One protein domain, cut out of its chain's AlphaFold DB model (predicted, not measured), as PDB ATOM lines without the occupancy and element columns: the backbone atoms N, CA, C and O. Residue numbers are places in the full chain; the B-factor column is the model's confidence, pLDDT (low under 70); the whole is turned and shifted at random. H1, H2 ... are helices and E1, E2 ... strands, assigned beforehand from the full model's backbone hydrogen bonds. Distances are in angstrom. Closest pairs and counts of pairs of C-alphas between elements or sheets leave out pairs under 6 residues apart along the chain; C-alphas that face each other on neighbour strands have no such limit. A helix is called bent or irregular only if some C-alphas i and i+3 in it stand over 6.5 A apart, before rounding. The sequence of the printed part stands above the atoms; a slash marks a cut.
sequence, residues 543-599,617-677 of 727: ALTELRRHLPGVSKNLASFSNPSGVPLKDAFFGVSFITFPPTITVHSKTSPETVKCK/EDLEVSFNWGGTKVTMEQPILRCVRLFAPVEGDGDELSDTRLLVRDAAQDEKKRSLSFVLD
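This is residues 543 to 599 and 617 to 677 of the 727 residues of the protein "MYND-type domain-containing protein" of Schizopora paradoxa (UniProt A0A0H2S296). Two antiparallel hairpins, E1 with E2 and E3 with E4, stand side by side as one strongly twisted four-stranded sheet, and the kinked helix H1 packs over one face of it. Short H2 lies far out at one end of the longest axis, and the unnamed tail, residues 644 to 677, swings through a wide loop at the other. The printed part has 118 residues, with three named helices and four named strands in the order H1 E1 E2 H2 E3 E4 H3. The sheet is mixed, in the order E2 E1 E3 E4; the class is mixed, helices and strands, with under half of the residues in named elements. The whole is compact, with a radius of gyration of the C-alphas of 15.1 A and spans of 49 by 33 by 29 A.

Start at the inner strands, E1, residues 572 to 577, and E3, residues 619 to 624: they are parallel at 20 degrees, with N 576 and O 620 2.8 A apart, within hydrogen-bond range. Beside E1 find the edge strand E2, residues 584 to 589, antiparallel at 154 degrees, with N 575 and O 586 at 2.9 A. Beside E3 find the other edge strand, E4, residues 629 to 634, antiparallel at 156 degrees, with N 621 and O 632 at 2.8 A. H1, residues 543 to 559, is on the sheet at a height of 7.9 A, two layers with the helix on one face; its closest C-alphas to E1 are those of Ala 543 and Val 576, 6.0 A apart. It is over E1 and only just over E2, with 3 C-alphas falling on E2, and runs slantwise to the strands, at 49 degrees to E1 on the local plane. H1 has a kink of 63 degrees near residue 550 and is irregular: C-alphas 549 and 552 are 7.5 A apart. With residues 548 to 551 alone it only just touches H3, residues 640 to 643, over 3 pairs of C-alphas within 8 A, the closest being Arg 548 and Leu 642 at 6.3 A. H2, residues 593 to 597, is only just not on the sheet, with 4 pairs of C-alphas within 10 A, and is apart from H1. Of the O i to N i+4 pairs, H1 has 11 of 13 within hydrogen-bond range and H2 0 of 1, beside 2 of 2 O i to N i+3 pairs; H3 is too short for such an i+4 pair.

Find C-alpha 572 at (-32.227, -46.844, 45.412), where E1 begins its 16.1 A. E2 covers 16.8 A, E3 16.6 A and E4 16.0 A. H1 runs 22.1 A from C-alpha 543 at (-34.114, -33.963, 54.572), and H3 ends at C-alpha 643, (-40.611, -47.029, 56.441).

The two C-alphas farthest apart, those of Lys 597 and Asp 651, are 49.3 A apart. Residues 600 to 616 are not printed, and C-alphas 599 and 617 are 11.2 A apart across this cut. The link from H1 to E1 is long, 12 residues. The model's mean pLDDT is 76.2 over the printed part, and it is under 70 at residues 561 to 565, 593 to 599, 617 and 625 to 654.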
ATOM      1  N   ALA A 543     -34.027 -33.139  55.775       93.50
ATOM      2  CA  ALA A 543     -34.114 -33.963  54.572       93.50
ATOM      3  C   ALA A 543     -34.776 -35.322  54.843       93.50
ATOM      4  O   ALA A 543     -35.617 -35.764  54.065       93.50
ATOM      5  N   LEU A 544     -34.430 -35.968  55.960       91.69
ATOM      6  CA  LEU A 544     -35.038 -37.233  56.374       91.69
ATOM      7  C   LEU A 544     -36.521 -37.067  56.698       91.69
ATOM      8  O   LEU A 544     -37.322 -37.907  56.295       91.69
ATOM      9  N   THR A 545     -36.892 -35.983  57.378       92.62
ATOM     10  CA  THR A 545     -38.293 -35.653  57.639       92.62
ATOM     11  C   THR A 545     -39.066 -35.458  56.330       92.62
ATOM     12  O   THR A 545     -40.149 -36.017  56.166       92.62
ATOM     13  N   GLU A 546     -38.497 -34.736  55.359       94.31
ATOM     14  CA  GLU A 546     -39.107 -34.569  54.033       94.31
ATOM     15  C   GLU A 546     -39.275 -35.896  53.288       94.31
ATOM     16  O   GLU A 546     -40.357 -36.179  52.767       94.31
ATOM     17  N   LEU A 547     -38.228 -36.723  53.268       92.56
ATOM     18  CA  LEU A 547     -38.250 -38.023  52.607       92.56
ATOM     19  C   LEU A 547     -39.282 -38.958  53.242       92.56
ATOM     20  O   LEU A 547     -40.075 -39.557  52.522       92.56
ATOM     21  N   ARG A 548     -39.310 -39.047  54.578       89.94
ATOM     22  CA  ARG A 548     -40.253 -39.886  55.335       89.94
ATOM     23  C   ARG A 548     -41.698 -39.562  54.967       89.94
ATOM     24  O   ARG A 548     -42.464 -40.469  54.655       89.94
ATOM     25  N   ARG A 549     -42.059 -38.276  54.944       90.88
ATOM     26  CA  ARG A 549     -43.427 -37.843  54.617       90.88
ATOM     27  C   ARG A 549     -43.825 -38.166  53.182       90.88
ATOM     28  O   ARG A 549     -44.961 -38.558  52.946       90.88
ATOM     29  N   HIS A 550     -42.912 -38.006  52.227       93.56
ATOM     30  CA  HIS A 550     -43.190 -38.217  50.798       93.56
ATOM     31  C   HIS A 550     -42.902 -39.645  50.324       93.56
ATOM     32  O   HIS A 550     -43.096 -39.963  49.148       93.56
ATOM     33  N   LEU A 551     -42.467 -40.523  51.225       89.62
ATOM     34  CA  LEU A 551     -42.108 -41.898  50.926       89.62
ATOM     35  C   LEU A 551     -43.217 -42.680  50.197       89.62
ATOM     36  O   LEU A 551     -42.871 -43.420  49.276       89.62
ATOM     37  N   PRO A 552     -44.524 -42.516  50.498       88.88
ATOM     38  CA  PRO A 552     -45.577 -43.167  49.718       88.88
ATOM     39  C   PRO A 552     -45.593 -42.727  48.249       88.88
ATOM     40  O   PRO A 552     -45.711 -43.567  47.357       88.88
ATOM     41  N   GLY A 553     -45.414 -41.430  47.975       89.44
ATOM     42  CA  GLY A 553     -45.335 -40.906  46.608       89.44
ATOM     43  C   GLY A 553     -44.081 -41.365  45.876       89.44
ATOM     44  O   GLY A 553     -44.155 -41.796  44.726       89.44
ATOM     45  N   VAL A 554     -42.942 -41.353  46.569       89.75
ATOM     46  CA  VAL A 554     -41.674 -41.878  46.048       89.75
ATOM     47  C   VAL A 554     -41.792 -43.373  45.731       89.75
ATOM     48  O   VAL A 554     -41.423 -43.803  44.640       89.75
ATOM     49  N   SER A 555     -42.380 -44.162  46.633       87.25
ATOM     50  CA  SER A 555     -42.586 -45.604  46.446       87.25
ATOM     51  C   SER A 555     -43.547 -45.900  45.297       87.25
ATOM     52  O   SER A 555     -43.279 -46.785  44.489       87.25
ATOM     53  N   LYS A 556     -44.633 -45.126  45.164       87.75
ATOM     54  CA  LYS A 556     -45.562 -45.232  44.031       87.75
ATOM     55  C   LYS A 556     -44.860 -44.951  42.702       87.75
ATOM     56  O   LYS A 556     -45.083 -45.678  41.737       87.75
ATOM     57  N   ASN A 557     -43.996 -43.938  42.653       86.31
ATOM     58  CA  ASN A 557     -43.199 -43.638  41.465       86.31
ATOM     59  C   ASN A 557     -42.227 -44.779  41.128       86.31
ATOM     60  O   ASN A 557     -42.146 -45.171  39.965       86.31
ATOM     61  N   LEU A 558     -41.561 -45.355  42.134       85.25
ATOM     62  CA  LEU A 558     -40.671 -46.511  41.971       85.25
ATOM     63  C   LEU A 558     -41.401 -47.774  41.491       85.25
ATOM     64  O   LEU A 558     -40.864 -48.524  40.679       85.25
ATOM     65  N   ALA A 559     -42.619 -48.009  41.975       83.50
ATOM     66  CA  ALA A 559     -43.434 -49.158  41.584       83.50
ATOM     67  C   ALA A 559     -44.141 -48.975  40.231       83.50
ATOM     68  O   ALA A 559     -44.634 -49.944  39.655       83.50
ATOM     69  N   SER A 560     -44.239 -47.742  39.724       83.06
ATOM     70  CA  SER A 560     -44.934 -47.475  38.466       83.06
ATOM     71  C   SER A 560     -44.187 -48.082  37.273       83.06
ATOM     72  O   SER A 560     -42.963 -48.037  37.210       83.06
ATOM     73  N   PHE A 561     -44.914 -48.588  36.271       67.19
ATOM     74  CA  PHE A 561     -44.317 -49.027  34.996       67.19
ATOM     75  C   PHE A 561     -43.539 -47.913  34.287       67.19
ATOM     76  O   PHE A 561     -42.648 -48.176  33.488       67.19
ATOM     77  N   SER A 562     -43.887 -46.661  34.586       62.72
ATOM     78  CA  SER A 562     -43.205 -45.472  34.100       62.72
ATOM     79  C   SER A 562     -42.046 -45.035  34.994       62.72
ATOM     80  O   SER A 562     -41.570 -43.918  34.788       62.72
ATOM     81  N   ASN A 563     -41.599 -45.878  35.947       68.31
ATOM     82  CA  ASN A 563     -40.401 -45.675  36.760       68.31
ATOM     83  C   ASN A 563     -39.231 -45.391  35.809       68.31
ATOM     84  O   ASN A 563     -38.679 -46.324  35.224       68.31
ATOM     85  N   PRO A 564     -38.862 -44.112  35.620       60.62
ATOM     86  CA  PRO A 564     -37.879 -43.748  34.612       60.62
ATOM     87  C   PRO A 564     -36.492 -44.285  34.983       60.62
ATOM     88  O   PRO A 564     -35.629 -44.398  34.119       60.62
ATOM     89  N   SER A 565     -36.294 -44.633  36.255       65.19
ATOM     90  CA  SER A 565     -35.047 -45.123  36.820       65.19
ATOM     91  C   SER A 565     -34.915 -46.649  36.703       65.19
ATOM     92  O   SER A 565     -33.799 -47.157  36.650       65.19
ATOM     93  N   GLY A 566     -36.028 -47.396  36.725       75.38
ATOM     94  CA  GLY A 566     -36.028 -48.866  36.807       75.38
ATOM     95  C   GLY A 566     -35.352 -49.429  38.070       75.38
ATOM     96  O   GLY A 566     -35.007 -50.607  38.112       75.38
ATOM     97  N   VAL A 567     -35.122 -48.590  39.086       80.06
ATOM     98  CA  VAL A 567     -34.290 -48.918  40.251       80.06
ATOM     99  C   VAL A 567     -35.107 -49.668  41.305       80.06
ATOM    100  O   VAL A 567     -36.091 -49.117  41.802       80.06
ATOM    101  N   PRO A 568     -34.718 -50.895  41.699       80.12
ATOM    102  CA  PRO A 568     -35.306 -51.561  42.856       80.12
ATOM    103  C   PRO A 568     -35.068 -50.749  44.133       80.12
ATOM    104  O   PRO A 568     -33.980 -50.222  44.328       80.12
ATOM    105  N   LEU A 569     -36.032 -50.713  45.061       78.25
ATOM    106  CA  LEU A 569     -35.922 -49.926  46.303       78.25
ATOM    107  C   LEU A 569     -34.635 -50.214  47.105       78.25
ATOM    108  O   LEU A 569     -34.035 -49.304  47.665       78.25
ATOM    109  N   LYS A 570     -34.176 -51.471  47.129       78.81
ATOM    110  CA  LYS A 570     -32.920 -51.883  47.789       78.81
ATOM    111  C   LYS A 570     -31.660 -51.249  47.173       78.81
ATOM    112  O   LYS A 570     -30.664 -51.033  47.868       78.81
ATOM    113  N   ASP A 571     -31.735 -50.924  45.885       83.00
ATOM    114  CA  ASP A 571     -30.666 -50.344  45.077       83.00
ATOM    115  C   ASP A 571     -30.860 -48.831  44.881       83.00
ATOM    116  O   ASP A 571     -30.083 -48.194  44.169       83.00
ATOM    117  N   ALA A 572     -31.891 -48.254  45.510       83.56
ATOM    118  CA  ALA A 572     -32.227 -46.844  45.412       83.56
ATOM    119  C   ALA A 572     -31.360 -45.980  46.329       83.56
ATOM    120  O   ALA A 572     -31.024 -46.353  47.454       83.56
ATOM    121  N   PHE A 573     -31.041 -44.796  45.827       85.38
ATOM    122  CA  PHE A 573     -30.373 -43.708  46.519       85.38
ATOM    123  C   PHE A 573     -31.242 -42.458  46.391       85.38
ATOM    124  O   PHE A 573     -31.667 -42.117  45.284       85.38
ATOM    125  N   PHE A 574     -31.534 -41.787  47.503       88.88
ATOM    126  CA  PHE A 574     -32.469 -40.662  47.508       88.88
ATOM    127  C   PHE A 574     -31.717 -39.337  47.516       88.88
ATOM    128  O   PHE A 574     -30.888 -39.110  48.389       88.88
ATOM    129  N   GLY A 575     -32.034 -38.446  46.583       91.56
ATOM    130  CA  GLY A 575     -31.569 -37.062  46.605       91.56
ATOM    131  C   GLY A 575     -32.665 -36.142  47.127       91.56
ATOM    132  O   GLY A 575     -33.734 -36.086  46.535       91.56
ATOM    133  N   VAL A 576     -32.432 -35.394  48.205       93.12
ATOM    134  CA  VAL A 576     -33.340 -34.333  48.671       93.12
ATOM    135  C   VAL A 576     -32.690 -32.983  48.405       93.12
ATOM    136  O   VAL A 576     -31.635 -32.668  48.951       93.12
ATOM    137  N   SER A 577     -33.318 -32.174  47.559       93.19
ATOM    138  CA  SER A 577     -32.822 -30.870  47.137       93.19
ATOM    139  C   SER A 577     -33.664 -29.731  47.702       93.19
ATOM    140  O   SER A 577     -34.839 -29.593  47.366       93.19
ATOM    141  N   PHE A 578     -33.037 -28.860  48.493       93.44
ATOM    142  CA  PHE A 578     -33.615 -27.591  48.964       93.44
ATOM    143  C   PHE A 578     -33.221 -26.391  48.082       93.44
ATOM    144  O   PHE A 578     -33.383 -25.236  48.473       93.44
ATOM    145  N   ILE A 579     -32.657 -26.641  46.894       88.69
ATOM    146  CA  ILE A 579     -32.320 -25.591  45.911       88.69
ATOM    147  C   ILE A 579     -33.596 -24.963  45.336       88.69
ATOM    148  O   ILE A 579     -33.642 -23.771  45.017       88.69
ATOM    149  N   THR A 580     -34.629 -25.784  45.193       90.56
ATOM    150  CA  THR A 580     -35.966 -25.438  44.728       90.56
ATOM    151  C   THR A 580     -36.913 -25.303  45.917       90.56
ATOM    152  O   THR A 580     -36.671 -25.829  47.003       90.56
ATOM    153  N   PHE A 581     -37.986 -24.541  45.715       91.50
ATOM    154  CA  PHE A 581     -39.116 -24.513  46.631       91.50
ATOM    155  C   PHE A 581     -40.398 -24.710  45.803       91.50
ATOM    156  O   PHE A 581     -40.596 -23.924  44.870       91.50
ATOM    157  N   PRO A 582     -41.221 -25.738  46.094       95.44
ATOM    158  CA  PRO A 582     -41.027 -26.765  47.133       95.44
ATOM    159  C   PRO A 582     -39.767 -27.636  46.902       95.44
ATOM    160  O   PRO A 582     -39.204 -27.599  45.804       95.44
ATOM    161  N   PRO A 583     -39.284 -28.374  47.926       95.81
ATOM    162  CA  PRO A 583     -38.111 -29.239  47.792       95.81
ATOM    163  C   PRO A 583     -38.304 -30.302  46.707       95.81
ATOM    164  O   PRO A 583     -39.423 -30.760  46.473       95.81
ATOM    165  N   THR A 584     -37.216 -30.733  46.077       95.50
ATOM    166  CA  THR A 584     -37.241 -31.822  45.089       95.50
ATOM    167  C   THR A 584     -36.674 -33.105  45.691       95.50
ATOM    168  O   THR A 584     -35.635 -33.057  46.341       95.50
ATOM    169  N   ILE A 585     -37.326 -34.247  45.465       94.56
ATOM    170  CA  ILE A 585     -36.854 -35.578  45.854       94.56
ATOM    171  C   ILE A 585     -36.602 -36.395  44.583       94.56
ATOM    172  O   ILE A 585     -37.519 -36.631  43.798       94.56
ATOM    173  N   THR A 586     -35.360 -36.818  44.381       91.94
ATOM    174  CA  THR A 586     -34.913 -37.626  43.240       91.94
ATOM    175  C   THR A 586     -34.536 -39.029  43.692       91.94
ATOM    176  O   THR A 586     -34.188 -39.250  44.856       91.94
ATOM    177  N   VAL A 587     -34.613 -39.993  42.772       89.56
ATOM    178  CA  VAL A 587     -34.216 -41.378  43.049       89.56
ATOM    179  C   VAL A 587     -33.203 -41.849  42.017       89.56
ATOM    180  O   VAL A 587     -33.480 -41.888  40.819       89.56
ATOM    181  N   HIS A 588     -32.028 -42.239  42.497       86.94
ATOM    182  CA  HIS A 588     -30.905 -42.686  41.685       86.94
ATOM    183  C   HIS A 588     -30.606 -44.165  41.938       86.94
ATOM    184  O   HIS A 588     -30.900 -44.699  43.006       86.94
ATOM    185  N   SER A 589     -29.986 -44.826  40.958       84.69
ATOM    186  CA  SER A 589     -29.447 -46.175  41.148       84.69
ATOM    187  C   SER A 589     -28.087 -46.115  41.829       84.69
ATOM    188  O   SER A 589     -27.192 -45.407  41.353       84.69
ATOM    189  N   LYS A 590     -27.869 -46.953  42.846       82.12
ATOM    190  CA  LYS A 590     -26.532 -47.205  43.415       82.12
ATOM    191  C   LYS A 590     -25.533 -47.727  42.379       82.12
ATOM    192  O   LYS A 590     -24.329 -47.579  42.574       82.12
ATOM    193  N   THR A 591     -26.015 -48.341  41.296       81.00
ATOM    194  CA  THR A 591     -25.184 -48.914  40.226       81.00
ATOM    195  C   THR A 591     -24.936 -47.965  39.052       81.00
ATOM    196  O   THR A 591     -24.221 -48.343  38.126       81.00
ATOM    197  N   SER A 592     -25.497 -46.747  39.058       77.88
ATOM    198  CA  SER A 592     -25.315 -45.808  37.946       77.88
ATOM    199  C   SER A 592     -23.841 -45.384  37.804       77.88
ATOM    200  O   SER A 592     -23.215 -45.000  38.788       77.88
ATOM    201  N   PRO A 593     -23.249 -45.389  36.597       65.56
ATOM    202  CA  PRO A 593     -21.868 -44.941  36.398       65.56
ATOM    203  C   PRO A 593     -21.652 -43.447  36.707       65.56
ATOM    204  O   PRO A 593     -20.522 -43.036  36.970       65.56
ATOM    205  N   GLU A 594     -22.707 -42.626  36.724       65.88
ATOM    206  CA  GLU A 594     -22.610 -41.204  37.085       65.88
ATOM    207  C   GLU A 594     -22.341 -40.988  38.582       65.88
ATOM    208  O   GLU A 594     -21.540 -40.120  38.928       65.88
ATOM    209  N   THR A 595     -22.891 -41.828  39.470       59.62
ATOM    210  CA  THR A 595     -22.595 -41.762  40.914       59.62
ATOM    211  C   THR A 595     -21.166 -42.198  41.238       59.62
ATOM    212  O   THR A 595     -20.664 -41.888  42.313       59.62
ATOM    213  N   VAL A 596     -20.462 -42.861  40.313       54.75
ATOM    214  CA  VAL A 596     -19.044 -43.225  40.474       54.75
ATOM    215  C   VAL A 596     -18.117 -42.038  40.180       54.75
ATOM    216  O   VAL A 596     -17.053 -41.936  40.788       54.75
ATOM    217  N   LYS A 597     -18.508 -41.099  39.305       52.78
ATOM    218  CA  LYS A 597     -17.654 -39.957  38.917       52.78
ATOM    219  C   LYS A 597     -17.537 -38.869  39.991       52.78
ATOM    220  O   LYS A 597     -16.520 -38.183  40.029       52.78
ATOM    221  N   CYS A 598     -18.509 -38.746  40.898       49.28
ATOM    222  CA  CYS A 598     -18.421 -37.831  42.044       49.28
ATOM    223  C   CYS A 598     -17.490 -38.338  43.168       49.28
ATOM    224  O   CYS A 598     -17.203 -37.600  44.110       49.28
ATOM    225  N   LYS A 599     -16.965 -39.571  43.072       48.81
ATOM    226  CA  LYS A 599     -16.226 -40.260  44.146       48.81
ATOM    227  C   LYS A 599     -14.716 -40.028  44.150       48.81
ATOM    228  O   LYS A 599     -13.953 -40.963  44.384       48.81
ATOM    229  N   GLU A 617     -23.721 -44.916  51.784       56.62
ATOM    230  CA  GLU A 617     -24.340 -43.759  51.095       56.62
ATOM    231  C   GLU A 617     -25.740 -44.097  50.549       56.62
ATOM    232  O   GLU A 617     -25.851 -44.725  49.502       56.62
ATOM    233  N   ASP A 618     -26.807 -43.671  51.241       74.19
ATOM    234  CA  ASP A 618     -28.210 -43.896  50.822       74.19
ATOM    235  C   ASP A 618     -29.015 -42.579  50.665       74.19
ATOM    236  O   ASP A 618     -30.105 -42.589  50.086       74.19
ATOM    237  N   LEU A 619     -28.488 -41.445  51.161       80.38
ATOM    238  CA  LEU A 619     -29.092 -40.112  51.058       80.38
ATOM    239  C   LEU A 619     -28.071 -39.086  50.560       80.38
ATOM    240  O   LEU A 619     -27.040 -38.849  51.194       80.38
ATOM    241  N   GLU A 620     -28.420 -38.401  49.481       84.06
ATOM    242  CA  GLU A 620     -27.830 -37.136  49.074       84.06
ATOM    243  C   GLU A 620     -28.721 -35.994  49.540       84.06
ATOM    244  O   GLU A 620     -29.921 -35.968  49.274       84.06
ATOM    245  N   VAL A 621     -28.131 -35.001  50.196       80.62
ATOM    246  CA  VAL A 621     -28.805 -33.734  50.464       80.62
ATOM    247  C   VAL A 621     -28.134 -32.648  49.642       80.62
ATOM    248  O   VAL A 621     -26.977 -32.293  49.865       80.62
ATOM    249  N   SER A 622     -28.878 -32.116  48.682       82.44
ATOM    250  CA  SER A 622     -28.480 -30.991  47.846       82.44
ATOM    251  C   SER A 622     -29.095 -29.701  48.383       82.44
ATOM    252  O   SER A 622     -30.277 -29.635  48.722       82.44
ATOM    253  N   PHE A 623     -28.324 -28.627  48.431       79.25
ATOM    254  CA  PHE A 623     -28.840 -27.315  48.813       79.25
ATOM    255  C   PHE A 623     -28.094 -26.218  48.070       79.25
ATOM    256  O   PHE A 623     -26.973 -26.400  47.587       79.25
ATOM    257  N   ASN A 624     -28.753 -25.068  47.930       72.44
ATOM    258  CA  ASN A 624     -28.117 -23.931  47.297       72.44
ATOM    259  C   ASN A 624     -27.284 -23.229  48.357       72.44
ATOM    260  O   ASN A 624     -27.829 -22.675  49.313       72.44
ATOM    261  N   TRP A 625     -25.973 -23.232  48.161       67.19
ATOM    262  CA  TRP A 625     -25.071 -22.430  48.967       67.19
ATOM    263  C   TRP A 625     -24.782 -21.081  48.307       67.19
ATOM    264  O   TRP A 625     -23.695 -20.528  48.422       67.19
ATOM    265  N   GLY A 626     -25.785 -20.563  47.601       55.25
ATOM    266  CA  GLY A 626     -25.801 -19.257  46.980       55.25
ATOM    267  C   GLY A 626     -24.984 -19.141  45.696       55.25
ATOM    268  O   GLY A 626     -24.067 -18.329  45.583       55.25
ATOM    269  N   GLY A 627     -25.333 -19.973  44.723       52.03
ATOM    270  CA  GLY A 627     -24.737 -20.004  43.387       52.03
ATOM    271  C   GLY A 627     -24.026 -21.322  43.105       52.03
ATOM    272  O   GLY A 627     -24.120 -21.829  41.994       52.03
ATOM    273  N   THR A 628     -23.427 -21.937  44.126       53.28
ATOM    274  CA  THR A 628     -22.841 -23.276  44.017       53.28
ATOM    275  C   THR A 628     -23.807 -24.307  44.591       53.28
ATOM    276  O   THR A 628     -24.239 -24.203  45.746       53.28
ATOM    277  N   LYS A 629     -24.150 -25.318  43.785       64.94
ATOM    278  CA  LYS A 629     -24.820 -26.524  44.276       64.94
ATOM    279  C   LYS A 629     -23.843 -27.237  45.208       64.94
ATOM    280  O   LYS A 629     -22.802 -27.704  44.757       64.94
ATOM    281  N   VAL A 630     -24.172 -27.303  46.496       59.91
ATOM    282  CA  VAL A 630     -23.428 -28.126  47.449       59.91
ATOM    283  C   VAL A 630     -24.218 -29.407  47.655       59.91
ATOM    284  O   VAL A 630     -25.397 -29.374  48.015       59.91
ATOM    285  N   THR A 631     -23.549 -30.522  47.397       64.38
ATOM    286  CA  THR A 631     -24.049 -31.870  47.642       64.38
ATOM    287  C   THR A 631     -23.366 -32.400  48.898       64.38
ATOM    288  O   THR A 631     -22.139 -32.382  48.999       64.38
ATOM    289  N   MET A 632     -24.159 -32.847  49.868       62.25
ATOM    290  CA  MET A 632     -23.681 -33.560  51.045       62.25
ATOM    291  C   MET A 632     -24.213 -34.991  51.008       62.25
ATOM    292  O   MET A 632     -25.423 -35.207  51.041       62.25
ATOM    293  N   GLU A 633     -23.309 -35.963  50.968       60.91
ATOM    294  CA  GLU A 633     -23.649 -37.384  51.044       60.91
ATOM    295  C   GLU A 633     -23.635 -37.833  52.506       60.91
ATOM    296  O   GLU A 633     -22.703 -37.523  53.255       60.91
ATOM    297  N   GLN A 634     -24.689 -38.524  52.938       56.66
ATOM    298  CA  GLN A 634     -24.808 -39.026  54.305       56.66
ATOM    299  C   GLN A 634     -25.340 -40.466  54.317       56.66
ATOM    300  O   GLN A 634     -26.258 -40.804  53.562       56.66
ATOM    301  N   PRO A 635     -24.819 -41.329  55.207       51.50
ATOM    302  CA  PRO A 635     -25.384 -42.656  55.405       51.50
ATOM    303  C   PRO A 635     -26.808 -42.556  55.966       51.50
ATOM    304  O   PRO A 635     -27.012 -41.988  57.047       51.50
ATOM    305  N   ILE A 636     -27.784 -43.189  55.300       53.25
ATOM    306  CA  ILE A 636     -29.044 -43.585  55.951       53.25
ATOM    307  C   ILE A 636     -28.734 -44.846  56.764       53.25
ATOM    308  O   ILE A 636     -28.982 -45.971  56.348       53.25
ATOM    309  N   LEU A 637     -28.116 -44.686  57.931       44.47
ATOM    310  CA  LEU A 637     -27.881 -45.824  58.820       44.47
ATOM    311  C   LEU A 637     -29.221 -46.435  59.253       44.47
ATOM    312  O   LEU A 637     -30.024 -45.733  59.855       44.47
ATOM    313  N   ARG A 638     -29.432 -47.725  58.929       42.38
ATOM    314  CA  ARG A 638     -30.414 -48.692  59.484       42.38
ATOM    315  C   ARG A 638     -31.744 -48.122  60.006       42.38
ATOM    316  O   ARG A 638     -32.340 -48.654  60.937       42.38
ATOM    317  N   CYS A 639     -32.303 -47.120  59.346       46.03
ATOM    318  CA  CYS A 639     -33.632 -46.621  59.657       46.03
ATOM    319  C   CYS A 639     -34.697 -47.471  58.947       46.03
ATOM    320  O   CYS A 639     -35.584 -46.953  58.282       46.03
ATOM    321  N   VAL A 640     -34.654 -48.797  59.116       41.97
ATOM    322  CA  VAL A 640     -35.732 -49.696  58.655       41.97
ATOM    323  C   VAL A 640     -37.084 -49.258  59.259       41.97
ATOM    324  O   VAL A 640     -38.125 -49.410  58.631       41.97
ATOM    325  N   ARG A 641     -37.061 -48.581  60.421       50.97
ATOM    326  CA  ARG A 641     -38.227 -47.946  61.061       50.97
ATOM    327  C   ARG A 641     -38.698 -46.617  60.438       50.97
ATOM    328  O   ARG A 641     -39.777 -46.161  60.801       50.97
ATOM    329  N   LEU A 642     -37.954 -45.985  59.518       53.59
ATOM    330  CA  LEU A 642     -38.469 -44.827  58.757       53.59
ATOM    331  C   LEU A 642     -39.619 -45.227  57.822       53.59
ATOM    332  O   LEU A 642     -40.428 -44.376  57.472       53.59
ATOM    333  N   PHE A 643     -39.677 -46.504  57.436       54.44
ATOM    334  CA  PHE A 643     -40.611 -47.029  56.441       54.44
ATOM    335  C   PHE A 643     -41.854 -47.684  57.055       54.44
ATOM    336  O   PHE A 643     -42.738 -48.099  56.311       54.44
ATOM    337  N   ALA A 644     -41.936 -47.796  58.386       58.31
ATOM    338  CA  ALA A 644     -43.141 -48.295  59.034       58.31
ATOM    339  C   ALA A 644     -44.207 -47.184  58.994       58.31
ATOM    340  O   ALA A 644     -43.956 -46.108  59.551       58.31
ATOM    341  N   PRO A 645     -45.358 -47.392  58.325       56.03
ATOM    342  CA  PRO A 645     -46.457 -46.442  58.403       56.03
ATOM    343  C   PRO A 645     -46.835 -46.274  59.875       56.03
ATOM    344  O   PRO A 645     -46.960 -47.253  60.609       56.03
ATOM    345  N   VAL A 646     -46.972 -45.027  60.321       59.69
ATOM    346  CA  VAL A 646     -47.615 -44.771  61.607       59.69
ATOM    347  C   VAL A 646     -49.087 -45.080  61.374       59.69
ATOM    348  O   VAL A 646     -49.756 -44.338  60.658       59.69
ATOM    349  N   GLU A 647     -49.567 -46.206  61.897       61.31
ATOM    350  CA  GLU A 647     -50.997 -46.500  61.959       61.31
ATOM    351  C   GLU A 647     -51.637 -45.419  62.839       61.31
ATOM    352  O   GLU A 647     -51.491 -45.415  64.059       61.31
ATOM    353  N   GLY A 648     -52.221 -44.407  62.201       58.91
ATOM    354  CA  GLY A 648     -52.994 -43.374  62.878       58.91
ATOM    355  C   GLY A 648     -54.455 -43.794  62.946       58.91
ATOM    356  O   GLY A 648     -54.996 -44.258  61.941       58.91
ATOM    357  N   ASP A 649     -55.091 -43.596  64.102       60.81
ATOM    358  CA  ASP A 649     -56.542 -43.715  64.247       60.81
ATOM    359  C   ASP A 649     -57.228 -42.799  63.219       60.81
ATOM    360  O   ASP A 649     -57.018 -41.584  63.196       60.81
ATOM    361  N   GLY A 650     -58.002 -43.402  62.312       58.19
ATOM    362  CA  GLY A 650     -58.457 -42.785  61.059       58.19
ATOM    363  C   GLY A 650     -59.372 -41.559  61.187       58.19
ATOM    364  O   GLY A 650     -59.624 -40.903  60.178       58.19
ATOM    365  N   ASP A 651     -59.835 -41.212  62.389       63.12
ATOM    366  CA  ASP A 651     -60.844 -40.163  62.596       63.12
ATOM    367  C   ASP A 651     -60.268 -38.747  62.808       63.12
ATOM    368  O   ASP A 651     -60.946 -37.757  62.520       63.12
ATOM    369  N   GLU A 652     -59.007 -38.593  63.239       59.44
ATOM    370  CA  GLU A 652     -58.449 -37.261  63.561       59.44
ATOM    371  C   GLU A 652     -57.937 -36.459  62.346       59.44
ATOM    372  O   GLU A 652     -57.672 -35.261  62.462       59.44
ATOM    373  N   LEU A 653     -57.822 -37.072  61.163       60.09
ATOM    374  CA  LEU A 653     -57.166 -36.470  59.987       60.09
ATOM    375  C   LEU A 653     -58.130 -35.799  58.991       60.09
ATOM    376  O   LEU A 653     -57.720 -35.413  57.897       60.09
ATOM    377  N   SER A 654     -59.406 -35.636  59.345       56.75
ATOM    378  CA  SER A 654     -60.437 -35.126  58.426       56.75
ATOM    379  C   SER A 654     -60.332 -33.624  58.097       56.75
ATOM    380  O   SER A 654     -60.892 -33.189  57.088       56.75
ATOM    381  N   ASP A 655     -59.578 -32.829  58.869       71.44
ATOM    382  CA  ASP A 655     -59.426 -31.380  58.644       71.44
ATOM    383  C   ASP A 655     -58.089 -30.994  57.982       71.44
ATOM    384  O   ASP A 655     -57.361 -30.096  58.414       71.44
ATOM    385  N   THR A 656     -57.765 -31.666  56.875       71.38
ATOM    386  CA  THR A 656     -56.579 -31.367  56.045       71.38
ATOM    387  C   THR A 656     -56.554 -29.931  55.509       71.38
ATOM    388  O   THR A 656     -55.499 -29.446  55.102       71.38
ATOM    389  N   ARG A 657     -57.681 -29.207  55.560       72.69
ATOM    390  CA  ARG A 657     -57.796 -27.802  55.133       72.69
ATOM    391  C   ARG A 657     -56.924 -26.861  55.962       72.69
ATOM    392  O   ARG A 657     -56.540 -25.801  55.472       72.69
ATOM    393  N   LEU A 658     -56.596 -27.239  57.200       74.38
ATOM    394  CA  LEU A 658     -55.718 -26.455  58.074       74.38
ATOM    395  C   LEU A 658     -54.243 -26.507  57.643       74.38
ATOM    396  O   LEU A 658     -53.465 -25.637  58.043       74.38
ATOM    397  N   LEU A 659     -53.865 -27.480  56.809       79.69
ATOM    398  CA  LEU A 659     -52.521 -27.642  56.263       79.69
ATOM    399  C   LEU A 659     -52.475 -27.147  54.818       79.69
ATOM    400  O   LEU A 659     -52.700 -27.885  53.865       79.69
ATOM    401  N   VAL A 660     -52.120 -25.877  54.646       80.00
ATOM    402  CA  VAL A 660     -51.784 -25.339  53.326       80.00
ATOM    403  C   VAL A 660     -50.273 -25.476  53.135       80.00
ATOM    404  O   VAL A 660     -49.498 -24.620  53.568       80.00
ATOM    405  N   ARG A 661     -49.858 -26.590  52.522       83.50
ATOM    406  CA  ARG A 661     -48.455 -26.922  52.241       83.50
ATOM    407  C   ARG A 661     -48.270 -27.331  50.784       83.50
ATOM    408  O   ARG A 661     -49.073 -28.077  50.233       83.50
ATOM    409  N   ASP A 662     -47.170 -26.878  50.192       90.56
ATOM    410  CA  ASP A 662     -46.726 -27.349  48.884       90.56
ATOM    411  C   ASP A 662     -45.975 -28.683  49.057       90.56
ATOM    412  O   ASP A 662     -44.992 -28.761  49.801       90.56
ATOM    413  N   ALA A 663     -46.449 -29.739  48.393       94.12
ATOM    414  CA  ALA A 663     -45.794 -31.045  48.404       94.12
ATOM    415  C   ALA A 663     -44.414 -30.982  47.732       94.12
ATOM    416  O   ALA A 663     -44.210 -30.217  46.783       94.12
ATOM    417  N   ALA A 664     -43.480 -31.820  48.184       95.56
ATOM    418  CA  ALA A 664     -42.214 -32.009  47.492       95.56
ATOM    419  C   ALA A 664     -42.460 -32.494  46.058       95.56
ATOM    420  O   ALA A 664     -43.459 -33.150  45.757       95.56
ATOM    421  N   GLN A 665     -41.541 -32.159  45.163       96.50
ATOM    422  CA  GLN A 665     -41.634 -32.484  43.745       96.50
ATOM    423  C   GLN A 665     -40.629 -33.565  43.356       96.50
ATOM    424  O   GLN A 665     -39.582 -33.683  43.980       96.50
ATOM    425  N   ASP A 666     -40.904 -34.326  42.304       94.12
ATOM    426  CA  ASP A 666     -39.894 -35.180  41.676       94.12
ATOM    427  C   ASP A 666     -39.006 -34.404  40.681       94.12
ATOM    428  O   ASP A 666     -39.193 -33.208  40.436       94.12
ATOM    429  N   GLU A 667     -38.035 -35.084  40.067       90.12
ATOM    430  CA  GLU A 667     -37.161 -34.524  39.020       90.12
ATOM    431  C   GLU A 667     -37.907 -33.954  37.798       90.12
ATOM    432  O   GLU A 667     -37.365 -33.114  37.077       90.12
ATOM    433  N   LYS A 668     -39.164 -34.362  37.577       91.88
ATOM    434  CA  LYS A 668     -40.048 -33.870  36.509       91.88
ATOM    435  C   LYS A 668     -40.987 -32.762  37.001       91.88
ATOM    436  O   LYS A 668     -41.922 -32.400  36.288       91.88
ATOM    437  N   LYS A 669     -40.742 -32.212  38.198       94.25
ATOM    438  CA  LYS A 669     -41.556 -31.186  38.871       94.25
ATOM    439  C   LYS A 669     -42.992 -31.627  39.179       94.25
ATOM    440  O   LYS A 669     -43.869 -30.781  39.353       94.25
ATOM    441  N   ARG A 670     -43.259 -32.934  39.251       94.19
ATOM    442  CA  ARG A 670     -44.576 -33.462  39.637       94.19
ATOM    443  C   ARG A 670     -44.658 -33.540  41.154       94.19
ATOM    444  O   ARG A 670     -43.724 -34.020  41.791       94.19
ATOM    445  N   SER A 671     -45.773 -33.100  41.728       95.12
ATOM    446  CA  SER A 671     -46.013 -33.194  43.169       95.12
ATOM    447  C   SER A 671     -46.060 -34.653  43.629       95.12
ATOM    448  O   SER A 671     -46.778 -35.474  43.055       95.12
ATOM    449  N   LEU A 672     -45.312 -34.971  44.681       93.94
ATOM    450  CA  LEU A 672     -45.302 -36.275  45.334       93.94
ATOM    451  C   LEU A 672     -46.427 -36.342  46.366       93.94
ATOM    452  O   LEU A 672     -46.623 -35.410  47.143       93.94
ATOM    453  N   SER A 673     -47.155 -37.457  46.419       91.69
ATOM    454  CA  SER A 673     -48.090 -37.685  47.522       91.69
ATOM    455  C   SER A 673     -47.328 -37.815  48.840       91.69
ATOM    456  O   SER A 673     -46.289 -38.482  48.887       91.69
ATOM    457  N   PHE A 674     -47.875 -37.241  49.905       91.56
ATOM    458  CA  PHE A 674     -47.310 -37.313  51.247       91.56
ATOM    459  C   PHE A 674     -48.344 -37.781  52.265       91.56
ATOM    460  O   PHE A 674     -49.547 -37.742  52.006       91.56
ATOM    461  N   VAL A 675     -47.854 -38.237  53.412       89.12
ATOM    462  CA  VAL A 675     -48.658 -38.564  54.593       89.12
ATOM    463  C   VAL A 675     -48.415 -37.541  55.689       89.12
ATOM    464  O   VAL A 675     -47.332 -36.958  55.770       89.12
ATOM    465  N   LEU A 676     -49.440 -37.337  56.515       89.94
ATOM    466  CA  LEU A 676     -49.351 -36.486  57.693       89.94
ATOM    467  C   LEU A 676     -48.562 -37.205  58.787       89.94
ATOM    468  O   LEU A 676     -48.783 -38.392  59.033       89.94
ATOM    469  N   ASP A 677     -47.642 -36.492  59.427       89.56
ATOM    470  CA  ASP A 677     -46.803 -37.028  60.498       89.56
ATOM    471  C   ASP A 677     -47.004 -36.287  61.835       89.56
ATOM    472  O   ASP A 677     -47.930 -35.489  62.016       89.56
TER     473      ASP A 677